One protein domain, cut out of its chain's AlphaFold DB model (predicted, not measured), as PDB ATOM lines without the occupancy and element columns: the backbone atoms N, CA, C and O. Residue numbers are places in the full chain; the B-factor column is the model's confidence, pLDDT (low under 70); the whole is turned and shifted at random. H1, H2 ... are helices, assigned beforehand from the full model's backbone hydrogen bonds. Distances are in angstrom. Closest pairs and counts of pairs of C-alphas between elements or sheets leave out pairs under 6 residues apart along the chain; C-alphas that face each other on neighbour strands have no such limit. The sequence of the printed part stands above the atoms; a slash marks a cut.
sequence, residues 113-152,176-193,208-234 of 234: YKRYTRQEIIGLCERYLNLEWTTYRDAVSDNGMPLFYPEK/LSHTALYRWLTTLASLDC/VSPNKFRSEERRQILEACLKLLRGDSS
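What this domain is: This is residues 113 to 152, 176 to 193 and 208 to 234 of the 234 residues of an uncharacterized protein of Candidatus Hydrogenedentes bacterium ADurb.Bin170 (UniProt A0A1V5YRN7). Three helices, H1, H3 and H4, pack together at steep crossing angles, with the short H2 packed on H1. After H2, residues 140 to 152, which hold no named element, run out from this helical core to Lys 152. The printed part has 85 residues with four named helices, H1, H2, H3 and H4 in chain order, and no named strand; it is all helix by class, though under half of its residues, 42, are in named elements. It is compact, with a radius of gyration of the C-alphas of 13.0 A, and spans 42 by 27 by 20 A, only just elongated.

How they stand to each other: H1, residues 118 to 130, touches H2, residues 136 to 139, with residues 124 to 128 alone; the closest C-alphas, of Tyr 128 and Ala 139, are 5.3 A apart. With residues 121 to 125 alone, H1 touches H3, residues 179 to 189, about perpendicular at 83 degrees; the closest C-alphas are those of Cys 125 and Leu 185, 6.5 A. H3 touches H4, residues 216 to 229, at 71 degrees, only just about perpendicular; the C-alphas of Ala 189 and Cys 225 come closest, 4.7 A. H1 and H4 touch at a steep tilt of 59 degrees, opposite ways, closest at the C-alphas of Leu 129 and Leu 226, 7.2 A. H2 and H4 are apart. In H1, H3 and H4 every O i to N i+4 pair is within hydrogen-bond range; H2 is too short for such a pair.

Where its parts are: H1 begins at C-alpha 118 (38.614, -33.124, 42.373) and is 17.9 A long. H3 measures 16.0 A. H4, 20.0 A, ends at C-alpha 229 (41.735, -42.559, 48.026).

The domain as a whole: The C-alphas of Lys 152 and Ser 234 are farthest apart, 43.6 A. Residues 153 to 175 and 194 to 207 are not printed, leaving C-alpha gaps of 14.4 A and 19.4 A. Residues 151 to 152, 192 to 193 and 231 to 234 have pLDDT under 70.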
ATOM      1  N   TYR A 113      35.849 -24.542  47.929       88.81
ATOM      2  CA  TYR A 113      36.954 -23.572  47.974       88.81
ATOM      3  C   TYR A 113      38.188 -23.874  47.089       88.81
ATOM      4  O   TYR A 113      39.034 -22.997  46.935       88.81
ATOM      5  N   LYS A 114      38.278 -25.033  46.415       92.25
ATOM      6  CA  LYS A 114      39.366 -25.369  45.469       92.25
ATOM      7  C   LYS A 114      39.001 -25.130  44.009       92.25
ATOM      8  O   LYS A 114      37.940 -25.557  43.569       92.25
ATOM      9  N   ARG A 115      39.857 -24.413  43.276       93.50
ATOM     10  CA  ARG A 115      39.662 -24.175  41.836       93.50
ATOM     11  C   ARG A 115      40.074 -25.377  40.989       93.50
ATOM     12  O   ARG A 115      39.435 -25.618  39.981       93.50
ATOM     13  N   TYR A 116      41.082 -26.129  41.423       94.06
ATOM     14  CA  TYR A 116      41.425 -27.403  40.799       94.06
ATOM     15  C   TYR A 116      40.287 -28.401  40.953       94.06
ATOM     16  O   TYR A 116      39.628 -28.431  42.004       94.06
ATOM     17  N   THR A 117      40.035 -29.171  39.902       92.81
ATOM     18  CA  THR A 117      39.015 -30.216  39.929       92.81
ATOM     19  C   THR A 117      39.426 -31.341  40.873       92.81
ATOM     20  O   THR A 117      40.601 -31.527  41.207       92.81
ATOM     21  N   ARG A 118      38.426 -32.064  41.380       92.06
ATOM     22  CA  ARG A 118      38.614 -33.124  42.373       92.06
ATOM     23  C   ARG A 118      39.549 -34.208  41.842       92.06
ATOM     24  O   ARG A 118      40.400 -34.665  42.591       92.06
ATOM     25  N   GLN A 119      39.390 -34.579  40.576       89.81
ATOM     26  CA  GLN A 119      40.169 -35.608  39.892       89.81
ATOM     27  C   GLN A 119      41.656 -35.256  39.878       89.81
ATOM     28  O   GLN A 119      42.466 -36.068  40.302       89.81
ATOM     29  N   GLU A 120      42.000 -34.022  39.506       90.62
ATOM     30  CA  GLU A 120      43.396 -33.574  39.453       90.62
ATOM     31  C   GLU A 120      44.028 -33.497  40.841       90.62
ATOM     32  O   GLU A 120      45.158 -33.932  41.062       90.62
ATOM     33  N   ILE A 121      43.266 -32.998  41.817       92.62
ATOM     34  CA  ILE A 121      43.698 -32.994  43.215       92.62
ATOM     35  C   ILE A 121      43.990 -34.422  43.692       92.62
ATOM     36  O   ILE A 121      45.018 -34.651  44.330       92.62
ATOM     37  N   ILE A 122      43.092 -35.362  43.394       91.19
ATOM     38  CA  ILE A 122      43.235 -36.771  43.755       91.19
ATOM     39  C   ILE A 122      44.463 -37.376  43.083       91.19
ATOM     40  O   ILE A 122      45.323 -37.880  43.799       91.19
ATOM     41  N   GLY A 123      44.606 -37.241  41.764       89.31
ATOM     42  CA  GLY A 123      45.712 -37.841  41.016       89.31
ATOM     43  C   GLY A 123      47.085 -37.375  41.506       89.31
ATOM     44  O   GLY A 123      47.988 -38.189  41.702       89.31
ATOM     45  N   LEU A 124      47.245 -36.080  41.805       90.81
ATOM     46  CA  LEU A 124      48.502 -35.565  42.362       90.81
ATOM     47  C   LEU A 124      48.745 -36.032  43.808       90.81
ATOM     48  O   LEU A 124      49.888 -36.310  44.184       90.81
ATOM     49  N   CYS A 125      47.693 -36.146  44.628       92.69
ATOM     50  CA  CYS A 125      47.811 -36.693  45.984       92.69
ATOM     51  C   CYS A 125      48.180 -38.182  45.963       92.69
ATOM     52  O   CYS A 125      49.051 -38.595  46.726       92.69
ATOM     53  N   GLU A 126      47.570 -38.971  45.079       90.38
ATOM     54  CA  GLU A 126      47.881 -40.388  44.878       90.38
ATOM     55  C   GLU A 126      49.320 -40.581  44.413       90.38
ATOM     56  O   GLU A 126      50.052 -41.368  45.014       90.38
ATOM     57  N   ARG A 127      49.761 -39.811  43.409       89.56
ATOM     58  CA  ARG A 127      51.152 -39.817  42.932       89.56
ATOM     59  C   ARG A 127      52.129 -39.593  44.085       89.56
ATOM     60  O   ARG A 127      53.095 -40.337  44.233       89.56
ATOM     61  N   TYR A 128      51.855 -38.602  44.935       92.56
ATOM     62  CA  TYR A 128      52.686 -38.320  46.101       92.56
ATOM     63  C   TYR A 128      52.652 -39.427  47.153       92.56
ATOM     64  O   TYR A 128      53.688 -39.728  47.739       92.56
ATOM     65  N   LEU A 129      51.488 -40.007  47.441       91.19
ATOM     66  CA  LEU A 129      51.338 -40.998  48.507       91.19
ATOM     67  C   LEU A 129      51.890 -42.374  48.118       91.19
ATOM     68  O   LEU A 129      52.461 -43.049  48.972       91.19
ATOM     69  N   ASN A 130      51.753 -42.769  46.852       87.88
ATOM     70  CA  ASN A 130      52.112 -44.108  46.380       87.88
ATOM     71  C   ASN A 130      53.608 -44.279  46.092       87.88
ATOM     72  O   ASN A 130      54.113 -45.398  46.136       87.88
ATOM     73  N   LEU A 131      54.327 -43.192  45.809       87.50
ATOM     74  CA  LEU A 131      55.748 -43.243  45.480       87.50
ATOM     75  C   LEU A 131      56.590 -42.818  46.679       87.50
ATOM     76  O   LEU A 131      56.537 -41.666  47.108       87.50
ATOM     77  N   GLU A 132      57.394 -43.736  47.213       88.38
ATOM     78  CA  GLU A 132      58.143 -43.547  48.460       88.38
ATOM     79  C   GLU A 132      58.974 -42.255  48.480       88.38
ATOM     80  O   GLU A 132      58.846 -41.455  49.406       88.38
ATOM     81  N   TRP A 133      59.771 -42.009  47.442       87.75
ATOM     82  CA  TRP A 133      60.752 -40.917  47.407       87.75
ATOM     83  C   TRP A 133      60.246 -39.630  46.750       87.75
ATOM     84  O   TRP A 133      60.971 -38.641  46.694       87.75
ATOM     85  N   THR A 134      58.994 -39.610  46.295       90.94
ATOM     86  CA  THR A 134      58.400 -38.437  45.649       90.94
ATOM     87  C   THR A 134      58.191 -37.313  46.654       90.94
ATOM     88  O   THR A 134      57.482 -37.467  47.659       90.94
ATOM     89  N   THR A 135      58.792 -36.159  46.370       91.56
ATOM     90  CA  THR A 135      58.573 -34.919  47.115       91.56
ATOM     91  C   THR A 135      57.305 -34.210  46.633       91.56
ATOM     92  O   THR A 135      56.707 -34.574  45.621       91.56
ATOM     93  N   TYR A 136      56.877 -33.153  47.332       91.56
ATOM     94  CA  TYR A 136      55.763 -32.343  46.827       91.56
ATOM     95  C   TYR A 136      56.062 -31.702  45.476       91.56
ATOM     96  O   TYR A 136      55.131 -31.503  44.706       91.56
ATOM     97  N   ARG A 137      57.328 -31.350  45.216       90.12
ATOM     98  CA  ARG A 137      57.737 -30.732  43.954       90.12
ATOM     99  C   ARG A 137      57.594 -31.738  42.823       90.12
ATOM    100  O   ARG A 137      56.877 -31.454  41.879       90.12
ATOM    101  N   ASP A 138      58.157 -32.929  42.999       90.12
ATOM    102  CA  ASP A 138      58.095 -33.998  41.998       90.12
ATOM    103  C   ASP A 138      56.648 -34.388  41.680       90.12
ATOM    104  O   ASP A 138      56.296 -34.635  40.533       90.12
ATOM    105  N   ALA A 139      55.780 -34.403  42.696       89.75
ATOM    106  CA  ALA A 139      54.379 -34.743  42.506       89.75
ATOM    107  C   ALA A 139      53.619 -33.720  41.648       89.75
ATOM    108  O   ALA A 139      52.733 -34.134  40.911       89.75
ATOM    109  N   VAL A 140      53.945 -32.423  41.732       88.25
ATOM    110  CA  VAL A 140      53.290 -31.348  40.954       88.25
ATOM    111  C   VAL A 140      54.053 -30.954  39.685       88.25
ATOM    112  O   VAL A 140      53.735 -29.935  39.068       88.25
ATOM    113  N   SER A 141      55.068 -31.734  39.328       86.69
ATOM    114  CA  SER A 141      55.867 -31.573  38.121       86.69
ATOM    115  C   SER A 141      55.541 -32.676  37.121       86.69
ATOM    116  O   SER A 141      55.141 -33.780  37.502       86.69
ATOM    117  N   ASP A 142      55.744 -32.377  35.845       81.62
ATOM    118  CA  ASP A 142      55.738 -33.355  34.765       81.62
ATOM    119  C   ASP A 142      57.128 -33.411  34.130       81.62
ATOM    120  O   ASP A 142      57.709 -32.377  33.812       81.62
ATOM    121  N   ASN A 143      57.723 -34.604  34.049       79.12
ATOM    122  CA  ASN A 143      59.089 -34.804  33.537       79.12
ATOM    123  C   ASN A 143      60.161 -33.868  34.151       79.12
ATOM    124  O   ASN A 143      61.121 -33.471  33.495       79.12
ATOM    125  N   GLY A 144      60.002 -33.509  35.430       77.94
ATOM    126  CA  GLY A 144      60.896 -32.585  36.145       77.94
ATOM    127  C   GLY A 144      60.605 -31.097  35.907       77.94
ATOM    128  O   GLY A 144      61.173 -30.252  36.600       77.94
ATOM    129  N   MET A 145      59.680 -30.771  35.004       81.19
ATOM    130  CA  MET A 145      59.234 -29.410  34.721       81.19
ATOM    131  C   MET A 145      58.007 -29.042  35.571       81.19
ATOM    132  O   MET A 145      57.131 -29.877  35.802       81.19
ATOM    133  N   PRO A 146      57.917 -27.813  36.106       83.56
ATOM    134  CA  PRO A 146      56.707 -27.343  36.777       83.56
ATOM    135  C   PRO A 146      55.510 -27.275  35.821       83.56
ATOM    136  O   PRO A 146      55.666 -26.937  34.655       83.56
ATOM    137  N   LEU A 147      54.303 -27.509  36.336       84.19
ATOM    138  CA  LEU A 147      53.077 -27.248  35.578       84.19
ATOM    139  C   LEU A 147      52.798 -25.740  35.543       84.19
ATOM    140  O   LEU A 147      52.493 -25.139  36.581       84.19
ATOM    141  N   PHE A 148      52.887 -25.131  34.365       85.75
ATOM    142  CA  PHE A 148      52.708 -23.689  34.184       85.75
ATOM    143  C   PHE A 148      51.239 -23.307  33.994       85.75
ATOM    144  O   PHE A 148      50.432 -24.072  33.458       85.75
ATOM    145  N   TYR A 149      50.865 -22.109  34.440       83.56
ATOM    146  CA  TYR A 149      49.611 -21.500  34.002       83.56
ATOM    147  C   TYR A 149      49.816 -20.885  32.614       83.56
ATOM    148  O   TYR A 149      50.901 -20.370  32.349       83.56
ATOM    149  N   PRO A 150      48.789 -20.881  31.746       75.06
ATOM    150  CA  PRO A 150      48.853 -20.138  30.501       75.06
ATOM    151  C   PRO A 150      49.174 -18.683  30.823       75.06
ATOM    152  O   PRO A 150      48.623 -18.125  31.785       75.06
ATOM    153  N   GLU A 151      50.057 -18.087  30.024       67.75
ATOM    154  CA  GLU A 151      50.336 -16.662  30.103       67.75
ATOM    155  C   GLU A 151      49.009 -15.909  30.107       67.75
ATOM    156  O   GLU A 151      48.074 -16.199  29.352       67.75
ATOM    157  N   LYS A 152      48.878 -14.988  31.059       60.06
ATOM    158  CA  LYS A 152      47.696 -14.145  31.141       60.06
ATOM    159  C   LYS A 152      47.694 -13.343  29.841       60.06
ATOM    160  O   LYS A 152      48.650 -12.607  29.626       60.06
ATOM    161  N   LEU A 176      52.341 -23.978  39.137       86.25
ATOM    162  CA  LEU A 176      51.653 -24.641  40.238       86.25
ATOM    163  C   LEU A 176      52.593 -24.766  41.446       86.25
ATOM    164  O   LEU A 176      53.611 -25.452  41.426       86.25
ATOM    165  N   SER A 177      52.222 -24.118  42.551       88.19
ATOM    166  CA  SER A 177      52.998 -24.205  43.785       88.19
ATOM    167  C   SER A 177      52.959 -25.622  44.358       88.19
ATOM    168  O   SER A 177      51.886 -26.135  44.674       88.19
ATOM    169  N   HIS A 178      54.127 -26.205  44.635       86.12
ATOM    170  CA  HIS A 178      54.257 -27.484  45.351       86.12
ATOM    171  C   HIS A 178      53.568 -27.481  46.730       86.12
ATOM    172  O   HIS A 178      53.110 -28.516  47.213       86.12
ATOM    173  N   THR A 179      53.408 -26.312  47.363       88.94
ATOM    174  CA  THR A 179      52.666 -26.186  48.631       88.94
ATOM    175  C   THR A 179      51.154 -26.398  48.475       88.94
ATOM    176  O   THR A 179      50.460 -26.650  49.466       88.94
ATOM    177  N   ALA A 180      50.619 -26.331  47.250       90.69
ATOM    178  CA  ALA A 180      49.214 -26.621  46.975       90.69
ATOM    179  C   ALA A 180      48.864 -28.059  47.366       90.69
ATOM    180  O   ALA A 180      47.831 -28.283  47.999       90.69
ATOM    181  N   LEU A 181      49.774 -28.997  47.099       92.19
ATOM    182  CA  LEU A 181      49.605 -30.409  47.411       92.19
ATOM    183  C   LEU A 181      49.469 -30.663  48.917       92.19
ATOM    184  O   LEU A 181      48.575 -31.392  49.344       92.19
ATOM    185  N   TYR A 182      50.273 -29.981  49.741       91.50
ATOM    186  CA  TYR A 182      50.117 -30.015  51.198       91.50
ATOM    187  C   TYR A 182      48.694 -29.616  51.618       91.50
ATOM    188  O   TYR A 182      48.037 -30.340  52.369       91.50
ATOM    189  N   ARG A 183      48.187 -28.496  51.082       92.38
ATOM    190  CA  ARG A 183      46.841 -27.981  51.384       92.38
ATOM    191  C   ARG A 183      45.738 -28.906  50.876       92.38
ATOM    192  O   ARG A 183      44.656 -28.943  51.465       92.38
ATOM    193  N   TRP A 184      45.964 -29.592  49.761       94.44
ATOM    194  CA  TRP A 184      45.011 -30.541  49.197       94.44
ATOM    195  C   TRP A 184      44.919 -31.816  50.013       94.44
ATOM    196  O   TRP A 184      43.800 -32.206  50.330       94.44
ATOM    197  N   LEU A 185      46.047 -32.370  50.460       93.00
ATOM    198  CA  LEU A 185      46.065 -33.502  51.388       93.00
ATOM    199  C   LEU A 185      45.246 -33.173  52.647       93.00
ATOM    200  O   LEU A 185      44.282 -33.860  52.960       93.00
ATOM    201  N   THR A 186      45.483 -32.031  53.295       91.88
ATOM    202  CA  THR A 186      44.660 -31.622  54.452       91.88
ATOM    203  C   THR A 186      43.168 -31.500  54.114       91.88
ATOM    204  O   THR A 186      42.311 -31.849  54.925       91.88
ATOM    205  N   THR A 187      42.840 -31.023  52.908       90.94
ATOM    206  CA  THR A 187      41.442 -30.902  52.464       90.94
ATOM    207  C   THR A 187      40.797 -32.275  52.301       90.94
ATOM    208  O   THR A 187      39.686 -32.459  52.782       90.94
ATOM    209  N   LEU A 188      41.484 -33.222  51.655       89.94
ATOM    210  CA  LEU A 188      40.988 -34.580  51.439       89.94
ATOM    211  C   LEU A 188      40.799 -35.322  52.765       89.94
ATOM    212  O   LEU A 188      39.725 -35.862  52.990       89.94
ATOM    213  N   ALA A 189      41.770 -35.248  53.679       88.19
ATOM    214  CA  ALA A 189      41.650 -35.849  55.011       88.19
ATOM    215  C   ALA A 189      40.430 -35.333  55.800       88.19
ATOM    216  O   ALA A 189      39.862 -36.057  56.608       88.19
ATOM    217  N   SER A 190      40.003 -34.090  55.553       85.81
ATOM    218  CA  SER A 190      38.834 -33.501  56.220       85.81
ATOM    219  C   SER A 190      37.490 -33.957  55.630       85.81
ATOM    220  O   SER A 190      36.448 -33.684  56.225       85.81
ATOM    221  N   LEU A 191      37.476 -34.603  54.455       79.31
ATOM    222  CA  LEU A 191      36.243 -35.087  53.820       79.31
ATOM    223  C   LEU A 191      35.709 -36.364  54.489       79.31
ATOM    224  O   LEU A 191      34.493 -36.517  54.578       79.31
ATOM    225  N   ASP A 192      36.589 -37.212  55.030       53.66
ATOM    226  CA  ASP A 192      36.219 -38.425  55.784       53.66
ATOM    227  C   ASP A 192      35.497 -38.114  57.102       53.66
ATOM    228  O   ASP A 192      34.761 -38.937  57.641       53.66
ATOM    229  N   CYS A 193      35.634 -36.893  57.624       40.03
ATOM    230  CA  CYS A 193      35.028 -36.502  58.895       40.03
ATOM    231  C   CYS A 193      33.505 -36.254  58.818       40.03
ATOM    232  O   CYS A 193      32.913 -35.852  59.820       40.03
ATOM    233  N   VAL A 208      51.766 -45.214  55.481       86.38
ATOM    234  CA  VAL A 208      52.429 -44.124  54.754       86.38
ATOM    235  C   VAL A 208      53.934 -44.231  54.999       86.38
ATOM    236  O   VAL A 208      54.351 -44.476  56.132       86.38
ATOM    237  N   SER A 209      54.753 -44.040  53.959       87.75
ATOM    238  CA  SER A 209      56.207 -44.158  54.120       87.75
ATOM    239  C   SER A 209      56.735 -43.200  55.204       87.75
ATOM    240  O   SER A 209      56.353 -42.020  55.215       87.75
ATOM    241  N   PRO A 210      57.621 -43.668  56.110       88.38
ATOM    242  CA  PRO A 210      58.136 -42.874  57.227       88.38
ATOM    243  C   PRO A 210      58.903 -41.623  56.789       88.38
ATOM    244  O   PRO A 210      59.029 -40.678  57.561       88.38
ATOM    245  N   ASN A 211      59.389 -41.568  55.548       90.12
ATOM    246  CA  ASN A 211      60.080 -40.393  55.017       90.12
ATOM    247  C   ASN A 211      59.125 -39.221  54.672       90.12
ATOM    248  O   ASN A 211      59.587 -38.088  54.512       90.12
ATOM    249  N   LYS A 212      57.804 -39.453  54.585       90.81
ATOM    250  CA  LYS A 212      56.801 -38.437  54.193       90.81
ATOM    251  C   LYS A 212      56.283 -37.591  55.351       90.81
ATOM    252  O   LYS A 212      55.612 -36.580  55.121       90.81
ATOM    253  N   PHE A 213      56.582 -37.965  56.590       91.44
ATOM    254  CA  PHE A 213      56.147 -37.230  57.771       91.44
ATOM    255  C   PHE A 213      57.282 -37.073  58.780       91.44
ATOM    256  O   PHE A 213      58.162 -37.911  58.912       91.44
ATOM    257  N   ARG A 214      57.252 -35.953  59.505       91.12
ATOM    258  CA  ARG A 214      58.130 -35.695  60.658       91.12
ATOM    259  C   ARG A 214      57.348 -35.535  61.960       91.12
ATOM    260  O   ARG A 214      57.946 -35.474  63.024       91.12
ATOM    261  N   SER A 215      56.023 -35.437  61.866       93.31
ATOM    262  CA  SER A 215      55.111 -35.293  62.995       93.31
ATOM    263  C   SER A 215      53.989 -36.318  62.903       93.31
ATOM    264  O   SER A 215      53.581 -36.725  61.813       93.31
ATOM    265  N   GLU A 216      53.473 -36.690  64.068       91.50
ATOM    266  CA  GLU A 216      52.351 -37.615  64.209       91.50
ATOM    267  C   GLU A 216      51.065 -37.055  63.583       91.50
ATOM    268  O   GLU A 216      50.367 -37.751  62.855       91.50
ATOM    269  N   GLU A 217      50.811 -35.756  63.757       90.88
ATOM    270  CA  GLU A 217      49.705 -35.057  63.091       90.88
ATOM    271  C   GLU A 217      49.779 -35.208  61.564       90.88
ATOM    272  O   GLU A 217      48.781 -35.503  60.901       90.88
ATOM    273  N   ARG A 218      50.977 -35.057  60.979       93.12
ATOM    274  CA  ARG A 218      51.136 -35.204  59.532       93.12
ATOM    275  C   ARG A 218      50.909 -36.647  59.095       93.12
ATOM    276  O   ARG A 218      50.264 -36.843  58.068       93.12
ATOM    277  N   ARG A 219      51.400 -37.626  59.862       92.38
ATOM    278  CA  ARG A 219      51.151 -39.054  59.613       92.38
ATOM    279  C   ARG A 219      49.649 -39.334  59.530       92.38
ATOM    280  O   ARG A 219      49.198 -39.878  58.528       92.38
ATOM    281  N   GLN A 220      48.878 -38.863  60.510       91.44
ATOM    282  CA  GLN A 220      47.424 -39.050  60.568       91.44
ATOM    283  C   GLN A 220      46.696 -38.441  59.364       91.44
ATOM    284  O   GLN A 220      45.824 -39.086  58.786       91.44
ATOM    285  N   ILE A 221      47.079 -37.230  58.937       92.38
ATOM    286  CA  ILE A 221      46.507 -36.598  57.734       92.38
ATOM    287  C   ILE A 221      46.774 -37.455  56.491       92.38
ATOM    288  O   ILE A 221      45.866 -37.677  55.695       92.38
ATOM    289  N   LEU A 222      48.013 -37.923  56.309       93.00
ATOM    290  CA  LEU A 222      48.388 -38.720  55.139       93.00
ATOM    291  C   LEU A 222      47.683 -40.083  55.131       93.00
ATOM    292  O   LEU A 222      47.233 -40.523  54.076       93.00
ATOM    293  N   GLU A 223      47.541 -40.721  56.293       90.56
ATOM    294  CA  GLU A 223      46.812 -41.983  56.440       90.56
ATOM    295  C   GLU A 223      45.314 -41.817  56.172       90.56
ATOM    296  O   GLU A 223      44.734 -42.648  55.478       90.56
ATOM    297  N   ALA A 224      44.690 -40.740  56.662       89.50
ATOM    298  CA  ALA A 224      43.296 -40.423  56.353       89.50
ATOM    299  C   ALA A 224      43.098 -40.211  54.844       89.50
ATOM    300  O   ALA A 224      42.237 -40.840  54.239       89.50
ATOM    301  N   CYS A 225      43.962 -39.417  54.197       89.81
ATOM    302  CA  CYS A 225      43.927 -39.278  52.739       89.81
ATOM    303  C   CYS A 225      44.045 -40.620  52.020       89.81
ATOM    304  O   CYS A 225      43.313 -40.861  51.067       89.81
ATOM    305  N   LEU A 226      44.976 -41.476  52.445       88.62
ATOM    306  CA  LEU A 226      45.210 -42.760  51.795       88.62
ATOM    307  C   LEU A 226      43.977 -43.671  51.881       88.62
ATOM    308  O   LEU A 226      43.641 -44.312  50.888       88.62
ATOM    309  N   LYS A 227      43.284 -43.678  53.027       86.38
ATOM    310  CA  LYS A 227      42.018 -44.405  53.218       86.38
ATOM    311  C   LYS A 227      40.927 -43.900  52.272       86.38
ATOM    312  O   LYS A 227      40.343 -44.701  51.544       86.38
ATOM    313  N   LEU A 228      40.717 -42.580  52.205       84.75
ATOM    314  CA  LEU A 228      39.757 -41.974  51.274       84.75
ATOM    315  C   LEU A 228      40.042 -42.375  49.818       84.75
ATOM    316  O   LEU A 228      39.125 -42.696  49.064       84.75
ATOM    317  N   LEU A 229      41.314 -42.328  49.411       83.19
ATOM    318  CA  LEU A 229      41.735 -42.559  48.026       83.19
ATOM    319  C   LEU A 229      41.601 -44.019  47.592       83.19
ATOM    320  O   LEU A 229      41.235 -44.289  46.454       83.19
ATOM    321  N   ARG A 230      41.838 -44.971  48.499       80.50
ATOM    322  CA  ARG A 230      41.704 -46.407  48.203       80.50
ATOM    323  C   ARG A 230      40.260 -46.881  48.107       80.50
ATOM    324  O   ARG A 230      40.027 -48.042  47.789       80.50
ATOM    325  N   GLY A 231      39.294 -45.994  48.345       64.31
ATOM    326  CA  GLY A 231      37.902 -46.401  48.430       64.31
ATOM    327  C   GLY A 231      37.636 -47.255  49.664       64.31
ATOM    328  O   GLY A 231      36.588 -47.886  49.723       64.31
ATOM    329  N   ASP A 232      38.495 -47.182  50.693       48.72
ATOM    330  CA  ASP A 232      38.202 -47.691  52.043       48.72
ATOM    331  C   ASP A 232      37.148 -46.800  52.747       48.72
ATOM    332  O   ASP A 232      37.082 -46.703  53.973       48.72
ATOM    333  N   SER A 233      36.324 -46.116  51.943       38.44
ATOM    334  CA  SER A 233      35.064 -45.499  52.324       38.44
ATOM    335  C   SER A 233      34.115 -46.638  52.686       38.44
ATOM    336  O   SER A 233      33.535 -47.276  51.809       38.44
ATOM    337  N   SER A 234      34.051 -46.926  53.984       35.62
ATOM    338  CA  SER A 234      33.110 -47.870  54.595       35.62
ATOM    339  C   SER A 234      31.655 -47.504  54.308       35.62
ATOM    340  O   SER A 234      31.341 -46.290  54.303       35.62
TER     341      SER A 234